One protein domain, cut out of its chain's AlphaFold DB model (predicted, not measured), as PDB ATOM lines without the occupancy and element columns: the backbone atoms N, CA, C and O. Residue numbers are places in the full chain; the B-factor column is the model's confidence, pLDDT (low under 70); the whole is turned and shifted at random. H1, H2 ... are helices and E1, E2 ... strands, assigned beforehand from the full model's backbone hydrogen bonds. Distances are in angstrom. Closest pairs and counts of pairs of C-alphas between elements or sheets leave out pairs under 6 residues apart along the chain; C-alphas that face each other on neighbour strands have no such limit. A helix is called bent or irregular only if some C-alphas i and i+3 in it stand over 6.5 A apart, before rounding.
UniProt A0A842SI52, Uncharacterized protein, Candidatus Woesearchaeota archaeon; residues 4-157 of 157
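What this domain is: This is residues 4 to 157 of the 157 residues of an uncharacterized protein of Candidatus Woesearchaeota archaeon (UniProt A0A842SI52). Two small sheets of four strands are stacked partly face to face, E5 E2 E1 E8 and E4 E3 E6 E7, and a helical hairpin, H2 and H3, covers the bare side of the first sheet. From this body H1 sticks out as an arm, standing free over residues 4 to 19, and it makes the long axis. The printed part has 154 residues, with the named elements in the order H1 H2 H3 E1 E2 E3 E4 E5 E6 E7 E8; both sheets are antiparallel and the class is mixed, helices and strands. The whole is compact, with a radius of gyration of the C-alphas of 17.0 A, yet elongated, spanning 60 by 38 by 27 A.

Where its parts are: H1, residues 4 to 22, begins at C-alpha 4 (288.808, 270.243, 193.350) and is 27.0 A long. H2, residues 34 to 56, measures 33.5 A, and H3, residues 61 to 78, 25.8 A. H2 is irregular: C-alphas 35 and 38 are 7.6 A apart. E1, residues 83 to 91, begins at C-alpha 83 (252.916, 299.065, 167.396) and is 25.4 A long. E2 is residues 96 to 101, 16.7 A; E3, 107 to 109, 6.4 A; E4, 113 to 115, 7.3 A; E5, 119 to 124, 17.1 A; E6, 128 to 133, 16.3 A; E7, 136 to 141, 16.9 A. E8, residues 149 to 156, 23.3 A, ends at C-alpha 156 (251.877, 302.733, 169.628).

How they stand to each other: In the sheet E5 E2 E1 E8, N 86 and O 153 of E1 and E8 are 2.8 A apart, N 89 and O 98 of the hairpin E1 and E2 2.8 A, and N 99 and O 121 of E2 and E5 2.9 A. H2 and H3 make two layers with it, helices on one face of a sheet. H3 is over E1 at a height over the sheet of 9.4 A, along the strands at 10 degrees on the local plane; their closest C-alphas, of Ile 73 and Leu 83, are 6.2 A apart. H2 is on the sheet at a height of 8.1 A; the C-alphas of Tyr 40 and Ile 154 in E8 are its closest to that strand, 6.6 A apart. The hairpin H2 and H3 touch, closest at the C-alphas of Ala 54 and Ile 61, 5.4 A apart, with a shallow tilt of 32 degrees, only just short of steep, opposite ways. In the sheet E4 E3 E6 E7, N 109 and O 113 of the hairpin E3 and E4 are 3.0 A apart, N 108 and O 132 of E3 and E6 2.8 A, and N 131 and O 138 of the hairpin E6 and E7 2.8 A. Every O i to N i+4 pair is within hydrogen-bond range in H1 and H3, and 17 of 19 in H2. H1 is apart from H2 and H3.

The domain as a whole: The C-alphas farthest apart, of Lys 4 and Asn 135, are 61.0 A apart. The printed part has no cut; the link from H1 to H2, 11 residues, is long. The mean pLDDT of the printed part is 84.5, and it is under 70 at residues 21 to 32, 127 and 143 to 144.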
ATOM      1  N   LYS A   4     288.067 269.160 194.011       73.56
ATOM      2  CA  LYS A   4     288.808 270.243 193.350       73.56
ATOM      3  C   LYS A   4     288.378 270.435 191.891       73.56
ATOM      4  O   LYS A   4     288.203 271.564 191.455       73.56
ATOM      5  N   SER A   5     288.147 269.349 191.151       71.75
ATOM      6  CA  SER A   5     287.722 269.396 189.744       71.75
ATOM      7  C   SER A   5     286.324 269.996 189.586       71.75
ATOM      8  O   SER A   5     286.092 270.762 188.658       71.75
ATOM      9  N   GLN A   6     285.411 269.705 190.517       80.06
ATOM     10  CA  GLN A   6     284.071 270.304 190.536       80.06
ATOM     11  C   GLN A   6     284.127 271.814 190.795       80.06
ATOM     12  O   GLN A   6     283.390 272.567 190.168       80.06
ATOM     13  N   LEU A   7     285.042 272.261 191.660       85.94
ATOM     14  CA  LEU A   7     285.219 273.678 191.978       85.94
ATOM     15  C   LEU A   7     285.779 274.469 190.785       85.94
ATOM     16  O   LEU A   7     285.311 275.572 190.514       85.94
ATOM     17  N   TYR A   8     286.704 273.884 190.016       86.88
ATOM     18  CA  TYR A   8     287.192 274.492 188.772       86.88
ATOM     19  C   TYR A   8     286.116 274.566 187.685       86.88
ATOM     20  O   TYR A   8     286.006 275.592 187.020       86.88
ATOM     21  N   ILE A   9     285.299 273.518 187.529       85.62
ATOM     22  CA  ILE A   9     284.170 273.535 186.584       85.62
ATOM     23  C   ILE A   9     283.161 274.613 186.992       85.62
ATOM     24  O   ILE A   9     282.728 275.395 186.153       85.62
ATOM     25  N   PHE A  10     282.835 274.707 188.281       88.75
ATOM     26  CA  PHE A  10     281.920 275.723 188.793       88.75
ATOM     27  C   PHE A  10     282.447 277.149 188.573       88.75
ATOM     28  O   PHE A  10     281.719 278.006 188.079       88.75
ATOM     29  N   ALA A  11     283.730 277.390 188.857       88.75
ATOM     30  CA  ALA A  11     284.368 278.676 188.590       88.75
ATOM     31  C   ALA A  11     284.362 279.017 187.090       88.75
ATOM     32  O   ALA A  11     284.037 280.144 186.728       88.75
ATOM     33  N   ALA A  12     284.658 278.050 186.216       90.00
ATOM     34  CA  ALA A  12     284.616 278.250 184.769       90.00
ATOM     35  C   ALA A  12     283.206 278.620 184.283       90.00
ATOM     36  O   ALA A  12     283.059 279.565 183.514       90.00
ATOM     37  N   VAL A  13     282.164 277.949 184.786       88.50
ATOM     38  CA  VAL A  13     280.765 278.282 184.469       88.50
ATOM     39  C   VAL A  13     280.412 279.700 184.928       88.50
ATOM     40  O   VAL A  13     279.796 280.446 184.167       88.50
ATOM     41  N   ILE A  14     280.844 280.115 186.126       89.12
ATOM     42  CA  ILE A  14     280.648 281.493 186.605       89.12
ATOM     43  C   ILE A  14     281.364 282.493 185.692       89.12
ATOM     44  O   ILE A  14     280.749 283.470 185.276       89.12
ATOM     45  N   PHE A  15     282.627 282.246 185.334       85.62
ATOM     46  CA  PHE A  15     283.377 283.134 184.445       85.62
ATOM     47  C   PHE A  15     282.743 283.237 183.058       85.62
ATOM     48  O   PHE A  15     282.588 284.345 182.553       85.62
ATOM     49  N   CYS A  16     282.302 282.126 182.467       81.81
ATOM     50  CA  CYS A  16     281.575 282.147 181.198       81.81
ATOM     51  C   CYS A  16     280.259 282.929 181.308       81.81
ATOM     52  O   CYS A  16     279.938 283.700 180.409       81.81
ATOM     53  N   THR A  17     279.529 282.782 182.418       81.00
ATOM     54  CA  THR A  17     278.282 283.528 182.662       81.00
ATOM     55  C   THR A  17     278.548 285.028 182.799       81.00
ATOM     56  O   THR A  17     277.818 285.835 182.231       81.00
ATOM     57  N   LEU A  18     279.610 285.414 183.510       77.56
ATOM     58  CA  LEU A  18     280.009 286.815 183.662       77.56
ATOM     59  C   LEU A  18     280.447 287.431 182.331       77.56
ATOM     60  O   LEU A  18     279.994 288.524 182.007       77.56
ATOM     61  N   VAL A  19     281.264 286.721 181.545       74.31
ATOM     62  CA  VAL A  19     281.675 287.168 180.203       74.31
ATOM     63  C   VAL A  19     280.453 287.342 179.303       74.31
ATOM     64  O   VAL A  19     280.311 288.386 178.669       74.31
ATOM     65  N   PHE A  20     279.537 286.370 179.305       71.44
ATOM     66  CA  PHE A  20     278.286 286.428 178.548       71.44
ATOM     67  C   PHE A  20     277.433 287.645 178.928       71.44
ATOM     68  O   PHE A  20     277.002 288.385 178.050       71.44
ATOM     69  N   LEU A  21     277.265 287.912 180.228       62.56
ATOM     70  CA  LEU A  21     276.532 289.083 180.721       62.56
ATOM     71  C   LEU A  21     277.216 290.409 180.359       62.56
ATOM     72  O   LEU A  21     276.529 291.392 180.100       62.56
ATOM     73  N   SER A  22     278.551 290.451 180.328       58.50
ATOM     74  CA  SER A  22     279.300 291.658 179.953       58.50
ATOM     75  C   SER A  22     279.381 291.912 178.446       58.50
ATOM     76  O   SER A  22     279.711 293.022 178.056       58.50
ATOM     77  N   SER A  23     279.070 290.921 177.604       53.06
ATOM     78  CA  SER A  23     279.209 291.024 176.138       53.06
ATOM     79  C   SER A  23     278.103 291.848 175.465       53.06
ATOM     80  O   SER A  23     278.099 291.998 174.242       53.06
ATOM     81  N   PHE A  24     277.118 292.339 176.224       53.69
ATOM     82  CA  PHE A  24     275.984 293.060 175.663       53.69
ATOM     83  C   PHE A  24     275.603 294.269 176.511       53.69
ATOM     84  O   PHE A  24     275.102 294.153 177.628       53.69
ATOM     85  N   SER A  25     275.783 295.448 175.925       52.91
ATOM     86  CA  SER A  25     275.213 296.693 176.429       52.91
ATOM     87  C   SER A  25     274.002 297.053 175.572       52.91
ATOM     88  O   SER A  25     274.149 297.360 174.389       52.91
ATOM     89  N   TYR A  26     272.800 297.047 176.150       50.41
ATOM     90  CA  TYR A  26     271.646 297.676 175.504       50.41
ATOM     91  C   TYR A  26     271.578 299.140 175.929       50.41
ATOM     92  O   TYR A  26     271.719 299.476 177.104       50.41
ATOM     93  N   VAL A  27     271.366 300.026 174.960       52.69
ATOM     94  CA  VAL A  27     271.155 301.450 175.228       52.69
ATOM     95  C   VAL A  27     269.735 301.781 174.810       52.69
ATOM     96  O   VAL A  27     269.384 301.699 173.633       52.69
ATOM     97  N   VAL A  28     268.921 302.145 175.795       54.97
ATOM     98  CA  VAL A  28     267.548 302.612 175.601       54.97
ATOM     99  C   VAL A  28     267.592 303.940 174.833       54.97
ATOM    100  O   VAL A  28     268.249 304.879 175.283       54.97
ATOM    101  N   ILE A  29     266.928 304.025 173.672       56.16
ATOM    102  CA  ILE A  29     266.828 305.285 172.904       56.16
ATOM    103  C   ILE A  29     265.868 306.257 173.606       56.16
ATOM    104  O   ILE A  29     266.123 307.457 173.662       56.16
ATOM    105  N   GLU A  30     264.772 305.735 174.159       60.66
ATOM    106  CA  GLU A  30     263.755 306.484 174.897       60.66
ATOM    107  C   GLU A  30     263.098 305.555 175.923       60.66
ATOM    108  O   GLU A  30     262.842 304.390 175.618       60.66
ATOM    109  N   ASN A  31     262.815 306.055 177.131       62.62
ATOM    110  CA  ASN A  31     262.049 305.275 178.100       62.62
ATOM    111  C   ASN A  31     260.659 304.978 177.516       62.62
ATOM    112  O   ASN A  31     259.963 305.921 177.125       62.62
ATOM    113  N   PRO A  32     260.232 303.705 177.452       66.25
ATOM    114  CA  PRO A  32     258.905 303.372 176.955       66.25
ATOM    115  C   PRO A  32     257.831 304.009 177.847       66.25
ATOM    116  O   PRO A  32     258.011 304.134 179.062       66.25
ATOM    117  N   THR A  33     256.692 304.386 177.260       71.44
ATOM    118  CA  THR A  33     255.519 304.778 178.055       71.44
ATOM    119  C   THR A  33     255.037 303.585 178.880       71.44
ATOM    120  O   THR A  33     255.232 302.438 178.476       71.44
ATOM    121  N   GLU A  34     254.386 303.823 180.024       72.88
ATOM    122  CA  GLU A  34     253.890 302.728 180.878       72.88
ATOM    123  C   GLU A  34     252.996 301.744 180.107       72.88
ATOM    124  O   GLU A  34     253.103 300.536 180.304       72.88
ATOM    125  N   GLU A  35     252.202 302.247 179.156       71.75
ATOM    126  CA  GLU A  35     251.320 301.443 178.302       71.75
ATOM    127  C   GLU A  35     252.058 300.426 177.419       71.75
ATOM    128  O   GLU A  35     251.516 299.359 177.133       71.75
ATOM    129  N   VAL A  36     253.279 300.737 176.969       78.25
ATOM    130  CA  VAL A  36     254.073 299.852 176.093       78.25
ATOM    131  C   VAL A  36     255.289 299.263 176.800       78.25
ATOM    132  O   VAL A  36     256.026 298.498 176.187       78.25
ATOM    133  N   LYS A  37     255.501 299.571 178.083       82.12
ATOM    134  CA  LYS A  37     256.692 299.163 178.835       82.12
ATOM    135  C   LYS A  37     256.862 297.651 178.897       82.12
ATOM    136  O   LYS A  37     257.925 297.154 178.561       82.12
ATOM    137  N   GLN A  38     255.804 296.915 179.235       82.81
ATOM    138  CA  GLN A  38     255.871 295.449 179.270       82.81
ATOM    139  C   GLN A  38     256.237 294.866 177.897       82.81
ATOM    140  O   GLN A  38     256.972 293.889 177.793       82.81
ATOM    141  N   ILE A  39     255.726 295.481 176.833       83.19
ATOM    142  CA  ILE A  39     255.986 295.055 175.462       83.19
ATOM    143  C   ILE A  39     257.432 295.379 175.074       83.19
ATOM    144  O   ILE A  39     258.116 294.546 174.488       83.19
ATOM    145  N   TYR A  40     257.913 296.559 175.455       85.94
ATOM    146  CA  TYR A  40     259.300 296.962 175.294       85.94
ATOM    147  C   TYR A  40     260.258 296.010 176.009       85.94
ATOM    148  O   TYR A  40     261.166 295.482 175.373       85.94
ATOM    149  N   ASP A  41     260.018 295.727 177.288       87.81
ATOM    150  CA  ASP A  41     260.871 294.848 178.088       87.81
ATOM    151  C   ASP A  41     260.934 293.438 177.479       87.81
ATOM    152  O   ASP A  41     262.020 292.872 177.332       87.81
ATOM    153  N   ASN A  42     259.792 292.906 177.023       89.25
ATOM    154  CA  ASN A  42     259.739 291.624 176.318       89.25
ATOM    155  C   ASN A  42     260.517 291.657 174.996       89.25
ATOM    156  O   ASN A  42     261.266 290.729 174.706       89.25
ATOM    157  N   PHE A  43     260.369 292.716 174.194       91.56
ATOM    158  CA  PHE A  43     261.094 292.839 172.930       91.56
ATOM    159  C   PHE A  43     262.609 292.884 173.145       91.56
ATOM    160  O   PHE A  43     263.353 292.207 172.433       91.56
ATOM    161  N   ILE A  44     263.075 293.656 174.132       91.12
ATOM    162  CA  ILE A  44     264.498 293.744 174.478       91.12
ATOM    163  C   ILE A  44     265.020 292.389 174.959       91.12
ATOM    164  O   ILE A  44     266.084 291.956 174.511       91.12
ATOM    165  N   PHE A  45     264.264 291.699 175.814       90.50
ATOM    166  CA  PHE A  45     264.617 290.367 176.298       90.50
ATOM    167  C   PHE A  45     264.740 289.360 175.146       90.50
ATOM    168  O   PHE A  45     265.789 288.744 174.979       90.50
ATOM    169  N   GLU A  46     263.729 289.240 174.287       92.25
ATOM    170  CA  GLU A  46     263.764 288.313 173.145       92.25
ATOM    171  C   GLU A  46     264.858 288.676 172.129       92.25
ATOM    172  O   GLU A  46     265.522 287.797 171.568       92.25
ATOM    173  N   SER A  47     265.110 289.973 171.927       93.50
ATOM    174  CA  SER A  47     266.197 290.447 171.065       93.50
ATOM    175  C   SER A  47     267.562 290.025 171.595       93.50
ATOM    176  O   SER A  47     268.415 289.601 170.816       93.50
ATOM    177  N   TYR A  48     267.761 290.075 172.915       89.94
ATOM    178  CA  TYR A  48     268.985 289.600 173.554       89.94
ATOM    179  C   TYR A  48     269.236 288.114 173.269       89.94
ATOM    180  O   TYR A  48     270.336 287.746 172.849       89.94
ATOM    181  N   TYR A  49     268.230 287.251 173.441       91.44
ATOM    182  CA  TYR A  49     268.377 285.824 173.129       91.44
ATOM    183  C   TYR A  49     268.595 285.585 171.641       91.44
ATOM    184  O   TYR A  49     269.452 284.788 171.268       91.44
ATOM    185  N   THR A  50     267.868 286.309 170.793       93.44
ATOM    186  CA  THR A  50     267.971 286.193 169.336       93.44
ATOM    187  C   THR A  50     269.373 286.543 168.844       93.44
ATOM    188  O   THR A  50     269.957 285.784 168.071       93.44
ATOM    189  N   ILE A  51     269.947 287.650 169.326       92.81
ATOM    190  CA  ILE A  51     271.307 288.074 168.971       92.81
ATOM    191  C   ILE A  51     272.330 287.054 169.470       92.81
ATOM    192  O   ILE A  51     273.161 286.596 168.689       92.81
ATOM    193  N   ASN A  52     272.254 286.657 170.741       87.94
ATOM    194  CA  ASN A  52     273.211 285.708 171.307       87.94
ATOM    195  C   ASN A  52     273.152 284.341 170.626       87.94
ATOM    196  O   ASN A  52     274.194 283.754 170.336       87.94
ATOM    197  N   ASN A  53     271.952 283.852 170.315       90.56
ATOM    198  CA  ASN A  53     271.799 282.608 169.575       90.56
ATOM    199  C   ASN A  53     272.343 282.739 168.146       90.56
ATOM    200  O   ASN A  53     273.022 281.838 167.665       90.56
ATOM    201  N   ALA A  54     272.121 283.878 167.481       92.81
ATOM    202  CA  ALA A  54     272.686 284.134 166.159       92.81
ATOM    203  C   ALA A  54     274.222 284.147 166.178       92.81
ATOM    204  O   ALA A  54     274.843 283.585 165.279       92.81
ATOM    205  N   VAL A  55     274.833 284.736 167.211       90.69
ATOM    206  CA  VAL A  55     276.291 284.712 167.410       90.69
ATOM    207  C   VAL A  55     276.782 283.283 167.640       90.69
ATOM    208  O   VAL A  55     277.716 282.847 166.971       90.69
ATOM    209  N   TYR A  56     276.137 282.542 168.543       88.69
ATOM    210  CA  TYR A  56     276.515 281.169 168.885       88.69
ATOM    211  C   TYR A  56     276.415 280.214 167.687       88.69
ATOM    212  O   TYR A  56     277.323 279.423 167.437       88.69
ATOM    213  N   GLU A  57     275.335 280.313 166.913       93.19
ATOM    214  CA  GLU A  57     275.086 279.474 165.736       93.19
ATOM    215  C   GLU A  57     275.734 280.015 164.449       93.19
ATOM    216  O   GLU A  57     275.540 279.438 163.378       93.19
ATOM    217  N   ASN A  58     276.488 281.118 164.531       90.50
ATOM    218  CA  ASN A  58     277.112 281.800 163.393       90.50
ATOM    219  C   ASN A  58     276.119 282.145 162.258       90.50
ATOM    220  O   ASN A  58     276.399 281.971 161.069       90.50
ATOM    221  N   LYS A  59     274.926 282.617 162.634       93.69
ATOM    222  CA  LYS A  59     273.869 283.079 161.725       93.69
ATOM    223  C   LYS A  59     273.967 284.584 161.468       93.69
ATOM    224  O   LYS A  59     274.657 285.326 162.166       93.69
ATOM    225  N   ASP A  60     273.239 285.055 160.458       93.75
ATOM    226  CA  ASP A  60     273.120 286.484 160.180       93.75
ATOM    227  C   ASP A  60     272.292 287.193 161.265       93.75
ATOM    228  O   ASP A  60     271.075 287.026 161.345       93.75
ATOM    229  N   ILE A  61     272.969 287.987 162.096       93.56
ATOM    230  CA  ILE A  61     272.381 288.698 163.238       93.56
ATOM    231  C   ILE A  61     271.294 289.677 162.785       93.56
ATOM    232  O   ILE A  61     270.223 289.711 163.390       93.56
ATOM    233  N   ASN A  62     271.541 290.438 161.714       94.75
ATOM    234  CA  ASN A  62     270.581 291.412 161.201       94.75
ATOM    235  C   ASN A  62     269.300 290.706 160.745       94.75
ATOM    236  O   ASN A  62     268.202 291.057 161.179       94.75
ATOM    237  N   GLN A  63     269.436 289.624 159.974       95.69
ATOM    238  CA  GLN A  63     268.277 288.854 159.525       95.69
ATOM    239  C   GLN A  63     267.491 288.240 160.695       95.69
ATOM    240  O   GLN A  63     266.258 288.224 160.659       95.69
ATOM    241  N   GLN A  64     268.166 287.739 161.737       96.19
ATOM    242  CA  GLN A  64     267.482 287.187 162.914       96.19
ATOM    243  C   GLN A  64     266.703 288.267 163.681       96.19
ATOM    244  O   GLN A  64     265.524 288.070 163.982       96.19
ATOM    245  N   VAL A  65     267.315 289.428 163.939       95.75
ATOM    246  CA  VAL A  65     266.654 290.559 164.618       95.75
ATOM    247  C   VAL A  65     265.482 291.091 163.789       95.75
ATOM    248  O   VAL A  65     264.411 291.378 164.332       95.75
ATOM    249  N   LYS A  66     265.630 291.158 162.464       95.75
ATOM    250  CA  LYS A  66     264.553 291.542 161.546       95.75
ATOM    251  C   LYS A  66     263.368 290.579 161.611       95.75
ATOM    252  O   LYS A  66     262.231 291.025 161.758       95.75
ATOM    253  N   ASN A  67     263.622 289.272 161.566       95.88
ATOM    254  CA  ASN A  67     262.575 288.251 161.658       95.88
ATOM    255  C   ASN A  67     261.834 288.306 163.001       95.88
ATOM    256  O   ASN A  67     260.603 288.217 163.025       95.88
ATOM    257  N   LEU A  68     262.569 288.495 164.103       95.69
ATOM    258  CA  LEU A  68     261.979 288.730 165.420       95.69
ATOM    259  C   LEU A  68     261.080 289.968 165.389       95.69
ATOM    260  O   LEU A  68     259.931 289.893 165.806       95.69
ATOM    261  N   THR A  69     261.580 291.088 164.862       95.50
ATOM    262  CA  THR A  69     260.850 292.364 164.813       95.50
ATOM    263  C   THR A  69     259.532 292.241 164.053       95.50
ATOM    264  O   THR A  69     258.495 292.658 164.562       95.50
ATOM    265  N   ILE A  70     259.548 291.621 162.869       94.56
ATOM    266  CA  ILE A  70     258.335 291.387 162.068       94.56
ATOM    267  C   ILE A  70     257.344 290.516 162.848       94.56
ATOM    268  O   ILE A  70     256.188 290.898 163.021       94.56
ATOM    269  N   THR A  71     257.821 289.393 163.392       93.56
ATOM    270  CA  THR A  71     256.994 288.464 164.180       93.56
ATOM    271  C   THR A  71     256.365 289.158 165.388       93.56
ATOM    272  O   THR A  71     255.198 288.940 165.710       93.56
ATOM    273  N   PHE A  72     257.127 290.024 166.050       92.88
ATOM    274  CA  PHE A  72     256.699 290.751 167.235       92.88
ATOM    275  C   PHE A  72     255.642 291.818 166.919       92.88
ATOM    276  O   PHE A  72     254.652 291.958 167.648       92.88
ATOM    277  N   ILE A  73     255.809 292.546 165.811       92.38
ATOM    278  CA  ILE A  73     254.806 293.493 165.308       92.38
ATOM    279  C   ILE A  73     253.514 292.748 164.947       92.38
ATOM    280  O   ILE A  73     252.430 293.170 165.354       92.38
ATOM    281  N   ASP A  74     253.613 291.622 164.241       91.69
ATOM    282  CA  ASP A  74     252.446 290.826 163.845       91.69
ATOM    283  C   ASP A  74     251.712 290.233 165.053       91.69
ATOM    284  O   ASP A  74     250.483 290.301 165.128       91.69
ATOM    285  N   TYR A  75     252.447 289.731 166.048       88.44
ATOM    286  CA  TYR A  75     251.876 289.285 167.319       88.44
ATOM    287  C   TYR A  75     251.129 290.417 168.038       88.44
ATOM    288  O   TYR A  75     250.010 290.228 168.518       88.44
ATOM    289  N   SER A  76     251.715 291.614 168.077       87.75
ATOM    290  CA  SER A  76     251.101 292.780 168.722       87.75
ATOM    291  C   SER A  76     249.789 293.173 168.032       87.75
ATOM    292  O   SER A  76     248.774 293.381 168.704       87.75
ATOM    293  N   LYS A  77     249.758 293.145 166.691       88.44
ATOM    294  CA  LYS A  77     248.533 293.363 165.902       88.44
ATOM    295  C   LYS A  77     247.447 292.335 166.223       88.44
ATOM    296  O   LYS A  77     246.297 292.721 166.418       88.44
ATOM    297  N   GLN A  78     247.795 291.052 166.361       88.56
ATOM    298  CA  GLN A  78     246.843 290.001 166.766       88.56
ATOM    299  C   GLN A  78     246.258 290.229 168.170       88.56
ATOM    300  O   GLN A  78     245.173 289.738 168.482       88.56
ATOM    301  N   LYS A  79     246.959 290.984 169.023       84.12
ATOM    302  CA  LYS A  79     246.496 291.398 170.356       84.12
ATOM    303  C   LYS A  79     245.778 292.753 170.362       84.12
ATOM    304  O   LYS A  79     245.512 293.275 171.440       84.12
ATOM    305  N   ASN A  80     245.426 293.299 169.194       84.31
ATOM    306  CA  ASN A  80     244.836 294.633 169.025       84.31
ATOM    307  C   ASN A  80     245.727 295.774 169.548       84.31
ATOM    308  O   ASN A  80     245.230 296.829 169.942       84.31
ATOM    309  N   ILE A  81     247.047 295.576 169.545       84.06
ATOM    310  CA  ILE A  81     248.022 296.609 169.890       84.06
ATOM    311  C   ILE A  81     248.785 296.961 168.617       84.06
ATOM    312  O   ILE A  81     249.655 296.221 168.162       84.06
ATOM    313  N   ASN A  82     248.441 298.097 168.018       86.50
ATOM    314  CA  ASN A  82     249.148 298.595 166.850       86.50
ATOM    315  C   ASN A  82     250.458 299.247 167.299       86.50
ATOM    316  O   ASN A  82     250.438 300.293 167.947       86.50
ATOM    317  N   LEU A  83     251.586 298.601 167.013       88.50
ATOM    318  CA  LEU A  83     252.916 299.065 167.396       88.50
ATOM    319  C   LEU A  83     253.799 299.202 166.167       88.50
ATOM    320  O   LEU A  83     253.737 298.379 165.254       88.50
ATOM    321  N   GLY A  84     254.689 300.184 166.214       90.31
ATOM    322  CA  GLY A  84     255.848 300.239 165.342       90.31
ATOM    323  C   GLY A  84     257.140 300.242 166.135       90.31
ATOM    324  O   GLY A  84     257.196 300.678 167.290       90.31
ATOM    325  N   ILE A  85     258.181 299.741 165.483       92.56
ATOM    326  CA  ILE A  85     259.511 299.585 166.058       92.56
ATOM    327  C   ILE A  85     260.511 300.270 165.140       92.56
ATOM    328  O   ILE A  85     260.534 300.034 163.936       92.56
ATOM    329  N   PHE A  86     261.356 301.098 165.726       92.38
ATOM    330  CA  PHE A  86     262.538 301.633 165.082       92.38
ATOM    331  C   PHE A  86     263.754 301.134 165.843       92.38
ATOM    332  O   PHE A  86     263.776 301.203 167.074       92.38
ATOM    333  N   TYR A  87     264.765 300.631 165.142       92.56
ATOM    334  CA  TYR A  87     265.982 300.196 165.808       92.56
ATOM    335  C   TYR A  87     267.242 300.508 165.015       92.56
ATOM    336  O   TYR A  87     267.230 300.647 163.792       92.56
ATOM    337  N   VAL A  88     268.342 300.586 165.760       91.69
ATOM    338  CA  VAL A  88     269.704 300.609 165.240       91.69
ATOM    339  C   VAL A  88     270.456 299.430 165.834       91.69
ATOM    340  O   VAL A  88     270.628 299.346 167.052       91.69
ATOM    341  N   LEU A  89     270.889 298.521 164.968       92.69
ATOM    342  CA  LEU A  89     271.727 297.379 165.308       92.69
ATOM    343  C   LEU A  89     273.164 297.687 164.895       92.69
ATOM    344  O   LEU A  89     273.436 297.917 163.722       92.69
ATOM    345  N   ILE A  90     274.084 297.684 165.849       90.50
ATOM    346  CA  ILE A  90     275.499 297.993 165.636       90.50
ATOM    347  C   ILE A  90     276.293 296.707 165.839       90.50
ATOM    348  O   ILE A  90     276.187 296.077 166.892       90.50
ATOM    349  N   ILE A  91     277.091 296.325 164.841       89.75
ATOM    350  CA  ILE A  91     277.919 295.114 164.851       89.75
ATOM    351  C   ILE A  91     279.385 295.526 164.641       89.75
ATOM    352  O   ILE A  91     279.859 295.543 163.499       89.75
ATOM    353  N   PRO A  92     280.131 295.850 165.720       85.88
ATOM    354  CA  PRO A  92     281.493 296.377 165.609       85.88
ATOM    355  C   PRO A  92     282.455 295.457 164.861       85.88
ATOM    356  O   PRO A  92     283.204 295.918 164.009       85.88
ATOM    357  N   ALA A  93     282.360 294.143 165.088       82.31
ATOM    358  CA  ALA A  93     283.204 293.144 164.427       82.31
ATOM    359  C   ALA A  93     283.082 293.127 162.890       82.31
ATOM    360  O   ALA A  93     283.923 292.537 162.216       82.31
ATOM    361  N   ARG A  94     282.022 293.729 162.332       83.38
ATOM    362  CA  ARG A  94     281.796 293.844 160.884       83.38
ATOM    363  C   ARG A  94     281.883 295.284 160.381       83.38
ATOM    364  O   ARG A  94     281.612 295.497 159.208       83.38
ATOM    365  N   GLU A  95     282.192 296.246 161.250       87.19
ATOM    366  CA  GLU A  95     282.163 297.690 160.963       87.19
ATOM    367  C   GLU A  95     280.821 298.189 160.393       87.19
ATOM    368  O   GLU A  95     280.760 299.217 159.720       87.19
ATOM    369  N   LYS A  96     279.723 297.485 160.699       89.50
ATOM    370  CA  LYS A  96     278.393 297.748 160.136       89.50
ATOM    371  C   LYS A  96     277.373 298.149 161.188       89.50
ATOM    372  O   LYS A  96     277.371 297.653 162.317       89.50
ATOM    373  N   SER A  97     276.455 299.001 160.765       90.25
ATOM    374  CA  SER A  97     275.230 299.330 161.472       90.25
ATOM    375  C   SER A  97     274.033 299.198 160.539       90.25
ATOM    376  O   SER A  97     274.114 299.548 159.365       90.25
ATOM    377  N   TYR A  98     272.935 298.682 161.074       92.44
ATOM    378  CA  TYR A  98     271.669 298.520 160.377       92.44
ATOM    379  C   TYR A  98     270.643 299.404 161.054       92.44
ATOM    380  O   TYR A  98     270.451 299.321 162.270       92.44
ATOM    381  N   ILE A  99     270.002 300.256 160.270       92.00
ATOM    382  CA  ILE A  99     268.929 301.122 160.735       92.00
ATOM    383  C   ILE A  99     267.651 300.643 160.081       92.00
ATOM    384  O   ILE A  99     267.583 300.558 158.858       92.00
ATOM    385  N   VAL A 100     266.639 300.346 160.888       94.12
ATOM    386  CA  VAL A 100     265.381 299.795 160.383       94.12
ATOM    387  C   VAL A 100     264.210 300.551 160.973       94.12
ATOM    388  O   VAL A 100     264.130 300.759 162.188       94.12
ATOM    389  N   ASN A 101     263.291 300.955 160.100       94.38
ATOM    390  CA  ASN A 101     262.145 301.766 160.470       94.38
ATOM    391  C   ASN A 101     260.829 301.043 160.163       94.38
ATOM    392  O   ASN A 101     260.362 301.064 159.033       94.38
ATOM    393  N   TYR A 102     260.187 300.465 161.178       94.50
ATOM    394  CA  TYR A 102     258.797 299.995 161.115       94.50
ATOM    395  C   TYR A 102     257.819 300.976 161.784       94.50
ATOM    396  O   TYR A 102     256.720 300.591 162.187       94.50
ATOM    397  N   LEU A 103     258.208 302.245 161.943       92.12
ATOM    398  CA  LEU A 103     257.286 303.302 162.342       92.12
ATOM    399  C   LEU A 103     256.490 303.826 161.133       92.12
ATOM    400  O   LEU A 103     256.952 303.740 160.000       92.12
ATOM    401  N   ASN A 104     255.306 304.400 161.368       90.75
ATOM    402  CA  ASN A 104     254.504 305.063 160.330       90.75
ATOM    403  C   ASN A 104     255.088 306.422 159.917       90.75
ATOM    404  O   ASN A 104     254.716 306.964 158.876       90.75
ATOM    405  N   SER A 105     255.992 306.980 160.724       89.25
ATOM    406  CA  SER A 105     256.711 308.211 160.430       89.25
ATOM    407  C   SER A 105     258.073 307.928 159.800       89.25
ATOM    408  O   SER A 105     258.739 306.929 160.080       89.25
ATOM    409  N   LYS A 106     258.497 308.832 158.914       91.88
ATOM    410  CA  LYS A 106     259.874 308.861 158.416       91.88
ATOM    411  C   LYS A 106     260.817 309.324 159.529       91.88
ATOM    412  O   LYS A 106     260.430 310.168 160.339       91.88
ATOM    413  N   ALA A 107     262.050 308.832 159.520       90.00
ATOM    414  CA  ALA A 107     263.107 309.348 160.386       90.00
ATOM    415  C   ALA A 107     264.156 310.059 159.532       90.00
ATOM    416  O   ALA A 107     264.539 309.539 158.481       90.00
ATOM    417  N   ASN A 108     264.632 311.224 159.969       89.69
ATOM    418  CA  ASN A 108     265.789 311.856 159.349       89.69
ATOM    419  C   ASN A 108     267.056 311.451 160.088       89.69
ATOM    420  O   ASN A 108     267.080 311.420 161.317       89.69
ATOM    421  N   ILE A 109     268.111 311.143 159.343       87.06
ATOM    422  CA  ILE A 109     269.360 310.643 159.913       87.06
ATOM    423  C   ILE A 109     270.512 311.414 159.300       87.06
ATOM    424  O   ILE A 109     270.609 311.514 158.078       87.06
ATOM    425  N   ASN A 110     271.396 311.936 160.146       85.25
ATOM    426  CA  ASN A 110     272.510 312.797 159.736       85.25
ATOM    427  C   ASN A 110     273.409 312.204 158.630       85.25
ATOM    428  O   ASN A 110     274.019 312.965 157.888       85.25
ATOM    429  N   LEU A 111     273.497 310.875 158.516       77.69
ATOM    430  CA  LEU A 111     274.356 310.184 157.545       77.69
ATOM    431  C   LEU A 111     273.676 309.862 156.202       77.69
ATOM    432  O   LEU A 111     274.373 309.727 155.202       77.69
ATOM    433  N   ILE A 112     272.346 309.729 156.170       78.62
ATOM    434  CA  ILE A 112     271.590 309.238 154.994       78.62
ATOM    435  C   ILE A 112     270.381 310.095 154.614       78.62
ATOM    436  O   ILE A 112     269.607 309.736 153.731       78.62
ATOM    437  N   ASN A 113     270.216 311.242 155.265       80.62
ATOM    438  CA  ASN A 113     269.074 312.148 155.175       80.62
ATOM    439  C   ASN A 113     267.756 311.566 155.686       80.62
ATOM    440  O   ASN A 113     267.240 312.099 156.662       80.62
ATOM    441  N   THR A 114     267.194 310.517 155.079       89.12
ATOM    442  CA  THR A 114     265.848 310.029 155.430       89.12
ATOM    443  C   THR A 114     265.712 308.520 155.264       89.12
ATOM    444  O   THR A 114     266.036 307.986 154.211       89.12
ATOM    445  N   ILE A 115     265.132 307.859 156.269       90.94
ATOM    446  CA  ILE A 115     264.685 306.464 156.205       90.94
ATOM    447  C   ILE A 115     263.153 306.399 156.248       90.94
ATOM    448  O   ILE A 115     262.496 306.992 157.116       90.94
ATOM    449  N   LEU A 116     262.567 305.701 155.278       92.50
ATOM    450  CA  LEU A 116     261.117 305.605 155.108       92.50
ATOM    451  C   LEU A 116     260.519 304.460 155.946       92.50
ATOM    452  O   LEU A 116     261.229 303.514 156.298       92.50
ATOM    453  N   PRO A 117     259.213 304.506 156.250       92.38
ATOM    454  CA  PRO A 117     258.499 303.369 156.824       92.38
ATOM    455  C   PRO A 117     258.702 302.074 156.024       92.38
ATOM    456  O   PRO A 117     258.607 302.066 154.797       92.38
ATOM    457  N   GLY A 118     258.959 300.973 156.727       89.50
ATOM    458  CA  GLY A 118     259.178 299.637 156.172       89.50
ATOM    459  C   GLY A 118     260.539 299.423 155.505       89.50
ATOM    460  O   GLY A 118     260.729 298.386 154.871       89.50
ATOM    461  N   THR A 119     261.468 300.376 155.624       92.12
ATOM    462  CA  THR A 119     262.792 300.300 154.985       92.12
ATOM    463  C   THR A 119     263.913 300.022 155.980       92.12
ATOM    464  O   THR A 119     263.769 300.193 157.196       92.12
ATOM    465  N   GLU A 120     265.024 299.545 155.431       93.25
ATOM    466  CA  GLU A 120     266.260 299.212 156.124       93.25
ATOM    467  C   GLU A 120     267.423 299.833 155.358       93.25
ATOM    468  O   GLU A 120     267.441 299.783 154.130       93.25
ATOM    469  N   GLU A 121     268.387 300.374 156.095       91.94
ATOM    470  CA  GLU A 121     269.600 300.975 155.552       91.94
ATOM    471  C   GLU A 121     270.831 300.421 156.277       91.94
ATOM    472  O   GLU A 121     270.867 300.355 157.511       91.94
ATOM    473  N   GLU A 122     271.843 300.024 155.503       91.44
ATOM    474  CA  GLU A 122     273.138 299.557 156.007       91.44
ATOM    475  C   GLU A 122     274.160 300.694 155.922       91.44
ATOM    476  O   GLU A 122     274.348 301.293 154.864       91.44
ATOM    477  N   LEU A 123     274.856 300.966 157.027       87.44
ATOM    478  CA  LEU A 123     275.870 302.013 157.120       87.44
ATOM    479  C   LEU A 123     277.147 301.502 157.764       87.44
ATOM    480  O   LEU A 123     277.109 300.702 158.700       87.44
ATOM    481  N   ASN A 124     278.274 302.064 157.338       85.25
ATOM    482  CA  ASN A 124     279.527 301.908 158.065       85.25
ATOM    483  C   ASN A 124     279.429 302.601 159.429       85.25
ATOM    484  O   ASN A 124     278.824 303.670 159.554       85.25
ATOM    485  N   ILE A 125     280.040 302.000 160.448       75.81
ATOM    486  CA  ILE A 125     280.030 302.554 161.805       75.81
ATOM    487  C   ILE A 125     280.687 303.946 161.816       75.81
ATOM    488  O   ILE A 125     281.859 304.109 161.483       75.81
ATOM    489  N   GLY A 126     279.912 304.956 162.220       71.00
ATOM    490  CA  GLY A 126     280.364 306.331 162.444       71.00
ATOM    491  C   GLY A 126     280.368 306.695 163.930       71.00
ATOM    492  O   GLY A 126     279.709 306.052 164.737       71.00
ATOM    493  N   LYS A 127     281.093 307.751 164.320       69.94
ATOM    494  CA  LYS A 127     281.237 308.108 165.747       69.94
ATOM    495  C   LYS A 127     279.924 308.566 166.398       69.94
ATOM    496  O   LYS A 127     279.650 308.190 167.535       69.94
ATOM    497  N   ASN A 128     279.103 309.323 165.665       81.69
ATOM    498  CA  ASN A 128     277.865 309.915 166.174       81.69
ATOM    499  C   ASN A 128     276.711 309.683 165.197       81.69
ATOM    500  O   ASN A 128     276.779 310.118 164.041       81.69
ATOM    501  N   LEU A 129     275.635 309.063 165.683       83.69
ATOM    502  CA  LEU A 129     274.384 308.949 164.945       83.69
ATOM    503  C   LEU A 129     273.343 309.867 165.582       83.69
ATOM    504  O   LEU A 129     273.112 309.827 166.794       83.69
ATOM    505  N   THR A 130     272.726 310.696 164.748       87.25
ATOM    506  CA  THR A 130     271.630 311.574 165.149       87.25
ATOM    507  C   THR A 130     270.410 311.221 164.326       87.25
ATOM    508  O   THR A 130     270.473 311.190 163.098       87.25
ATOM    509  N   ILE A 131     269.308 310.979 165.025       87.56
ATOM    510  CA  ILE A 131     268.028 310.573 164.467       87.56
ATOM    511  C   ILE A 131     266.995 311.605 164.874       87.56
ATOM    512  O   ILE A 131     266.806 311.865 166.058       87.56
ATOM    513  N   GLU A 132     266.320 312.185 163.900       89.12
ATOM    514  CA  GLU A 132     265.180 313.059 164.110       89.12
ATOM    515  C   GLU A 132     263.905 312.317 163.708       89.12
ATOM    516  O   GLU A 132     263.758 311.871 162.568       89.12
ATOM    517  N   LEU A 133     262.984 312.167 164.653       87.19
ATOM    518  CA  LEU A 133     261.727 311.461 164.460       87.19
ATOM    519  C   LEU A 133     260.604 312.208 165.181       87.19
ATOM    520  O   LEU A 133     260.683 312.440 166.386       87.19
ATOM    521  N   ASP A 134     259.562 312.596 164.445       84.31
ATOM    522  CA  ASP A 134     258.415 313.367 164.951       84.31
ATOM    523  C   ASP A 134     258.824 314.634 165.738       84.31
ATOM    524  O   ASP A 134     258.350 314.876 166.849       84.31
ATOM    525  N   ASN A 135     259.742 315.436 165.179       81.31
ATOM    526  CA  ASN A 135     260.334 316.635 165.800       81.31
ATOM    527  C   ASN A 135     261.100 316.372 167.114       81.31
ATOM    528  O   ASN A 135     261.369 317.304 167.875       81.31
ATOM    529  N   ARG A 136     261.452 315.115 167.407       83.25
ATOM    530  CA  ARG A 136     262.341 314.747 168.515       83.25
ATOM    531  C   ARG A 136     263.679 314.298 167.967       83.25
ATOM    532  O   ARG A 136     263.733 313.519 167.022       83.25
ATOM    533  N   GLN A 137     264.749 314.762 168.594       86.19
ATOM    534  CA  GLN A 137     266.107 314.414 168.212       86.19
ATOM    535  C   GLN A 137     266.708 313.445 169.231       86.19
ATOM    536  O   GLN A 137     266.735 313.718 170.429       86.19
ATOM    537  N   TYR A 138     267.237 312.338 168.732       84.25
ATOM    538  CA  TYR A 138     267.944 311.311 169.480       84.25
ATOM    539  C   TYR A 138     269.375 311.288 168.977       84.25
ATOM    540  O   TYR A 138     269.617 311.040 167.800       84.25
ATOM    541  N   SER A 139     270.331 311.571 169.853       84.00
ATOM    542  CA  SER A 139     271.749 311.486 169.510       84.00
ATOM    543  C   SER A 139     272.402 310.430 170.367       84.00
ATOM    544  O   SER A 139     272.187 310.380 171.578       84.00
ATOM    545  N   PHE A 140     273.204 309.588 169.739       78.81
ATOM    546  CA  PHE A 140     273.957 308.579 170.450       78.81
ATOM    547  C   PHE A 140     275.334 308.411 169.846       78.81
ATOM    548  O   PHE A 140     275.527 308.377 168.630       78.81
ATOM    549  N   ASN A 141     276.285 308.262 170.756       76.25
ATOM    550  CA  ASN A 141     277.635 307.883 170.412       76.25
ATOM    551  C   ASN A 141     277.639 306.378 170.183       76.25
ATOM    552  O   ASN A 141     277.008 305.628 170.941       76.25
ATOM    553  N   ILE A 142     278.337 305.953 169.136       73.38
ATOM    554  CA  ILE A 142     278.670 304.546 168.966       73.38
ATOM    555  C   ILE A 142     279.904 304.294 169.844       73.38
ATOM    556  O   ILE A 142     280.951 304.887 169.579       73.38
ATOM    557  N   PRO A 143     279.784 303.515 170.936       66.94
ATOM    558  CA  PRO A 143     280.894 303.261 171.845       66.94
ATOM    559  C   PRO A 143     282.049 302.575 171.120       66.94
ATOM    560  O   PRO A 143     281.829 301.706 170.278       66.94
ATOM    561  N   GLU A 144     283.275 302.931 171.493       66.56
ATOM    562  CA  GLU A 144     284.465 302.189 171.087       66.56
ATOM    563  C   GLU A 144     284.469 300.851 171.850       66.56
ATOM    564  O   GLU A 144     284.566 300.826 173.076       66.56
ATOM    565  N   GLY A 145     284.276 299.737 171.139       71.56
ATOM    566  CA  GLY A 145     284.167 298.407 171.738       71.56
ATOM    567  C   GLY A 145     283.782 297.330 170.725       71.56
ATOM    568  O   GLY A 145     283.486 297.632 169.571       71.56
ATOM    569  N   ASN A 146     283.783 296.071 171.168       72.94
ATOM    570  CA  ASN A 146     283.453 294.913 170.325       72.94
ATOM    571  C   ASN A 146     282.014 294.410 170.513       72.94
ATOM    572  O   ASN A 146     281.574 293.529 169.773       72.94
ATOM    573  N   ASP A 147     281.289 294.965 171.482       82.12
ATOM    574  CA  ASP A 147     279.964 294.482 171.856       82.12
ATOM    575  C   ASP A 147     278.925 294.869 170.807       82.12
ATOM    576  O   ASP A 147     278.836 296.024 170.376       82.12
ATOM    577  N   ILE A 148     278.097 293.900 170.424       88.31
ATOM    578  CA  ILE A 148     276.919 294.160 169.599       88.31
ATOM    579  C   ILE A 148     275.953 295.010 170.418       88.31
ATOM    580  O   ILE A 148     275.684 294.712 171.581       88.31
ATOM    581  N   GLN A 149     275.406 296.054 169.803       88.06
ATOM    582  CA  GLN A 149     274.454 296.939 170.467       88.06
ATOM    583  C   GLN A 149     273.162 296.994 169.684       88.06
ATOM    584  O   GLN A 149     273.159 297.189 168.469       88.06
ATOM    585  N   LEU A 150     272.058 296.889 170.411       90.62
ATOM    586  CA  LEU A 150     270.732 297.144 169.888       90.62
ATOM    587  C   LEU A 150     270.157 298.361 170.608       90.62
ATOM    588  O   LEU A 150     270.028 298.377 171.835       90.62
ATOM    589  N   LYS A 151     269.827 299.384 169.828       88.44
ATOM    590  CA  LYS A 151     269.159 300.597 170.291       88.44
ATOM    591  C   LYS A 151     267.751 300.593 169.706       88.44
ATOM    592  O   LYS A 151     267.617 300.500 168.490       88.44
ATOM    593  N   VAL A 152     266.714 300.674 170.540       89.44
ATOM    594  CA  VAL A 152     265.315 300.493 170.110       89.44
ATOM    595  C   VAL A 152     264.434 301.642 170.581       89.44
ATOM    596  O   VAL A 152     264.565 302.120 171.706       89.44
ATOM    597  N   LEU A 153     263.500 302.034 169.718       88.19
ATOM    598  CA  LEU A 153     262.357 302.887 169.999       88.19
ATOM    599  C   LEU A 153     261.078 302.125 169.621       88.19
ATOM    600  O   LEU A 153     260.918 301.711 168.473       88.19
ATOM    601  N   ILE A 154     260.157 301.956 170.572       88.94
ATOM    602  CA  ILE A 154     258.857 301.304 170.343       88.94
ATOM    603  C   ILE A 154     257.744 302.298 170.641       88.94
ATOM    604  O   ILE A 154     257.759 302.957 171.681       88.94
ATOM    605  N   ARG A 155     256.769 302.402 169.732       85.38
ATOM    606  CA  ARG A 155     255.614 303.296 169.883       85.38
ATOM    607  C   ARG A 155     254.326 302.623 169.449       85.38
ATOM    608  O   ARG A 155     254.320 301.821 168.521       85.38
ATOM    609  N   LYS A 156     253.233 303.018 170.095       85.19
ATOM    610  CA  LYS A 156     251.877 302.733 169.628       85.19
ATOM    611  C   LYS A 156     251.529 303.631 168.440       85.19
ATOM    612  O   LYS A 156     251.981 304.775 168.395       85.19
ATOM    613  N   GLN A 157     250.760 303.098 167.497       81.12
ATOM    614  CA  GLN A 157     250.413 303.726 166.222       81.12
ATOM    615  C   GLN A 157     248.914 303.799 165.978       81.12
ATOM    616  O   GLN A 157     248.194 302.870 166.411       81.12
TER     617      GLN A 157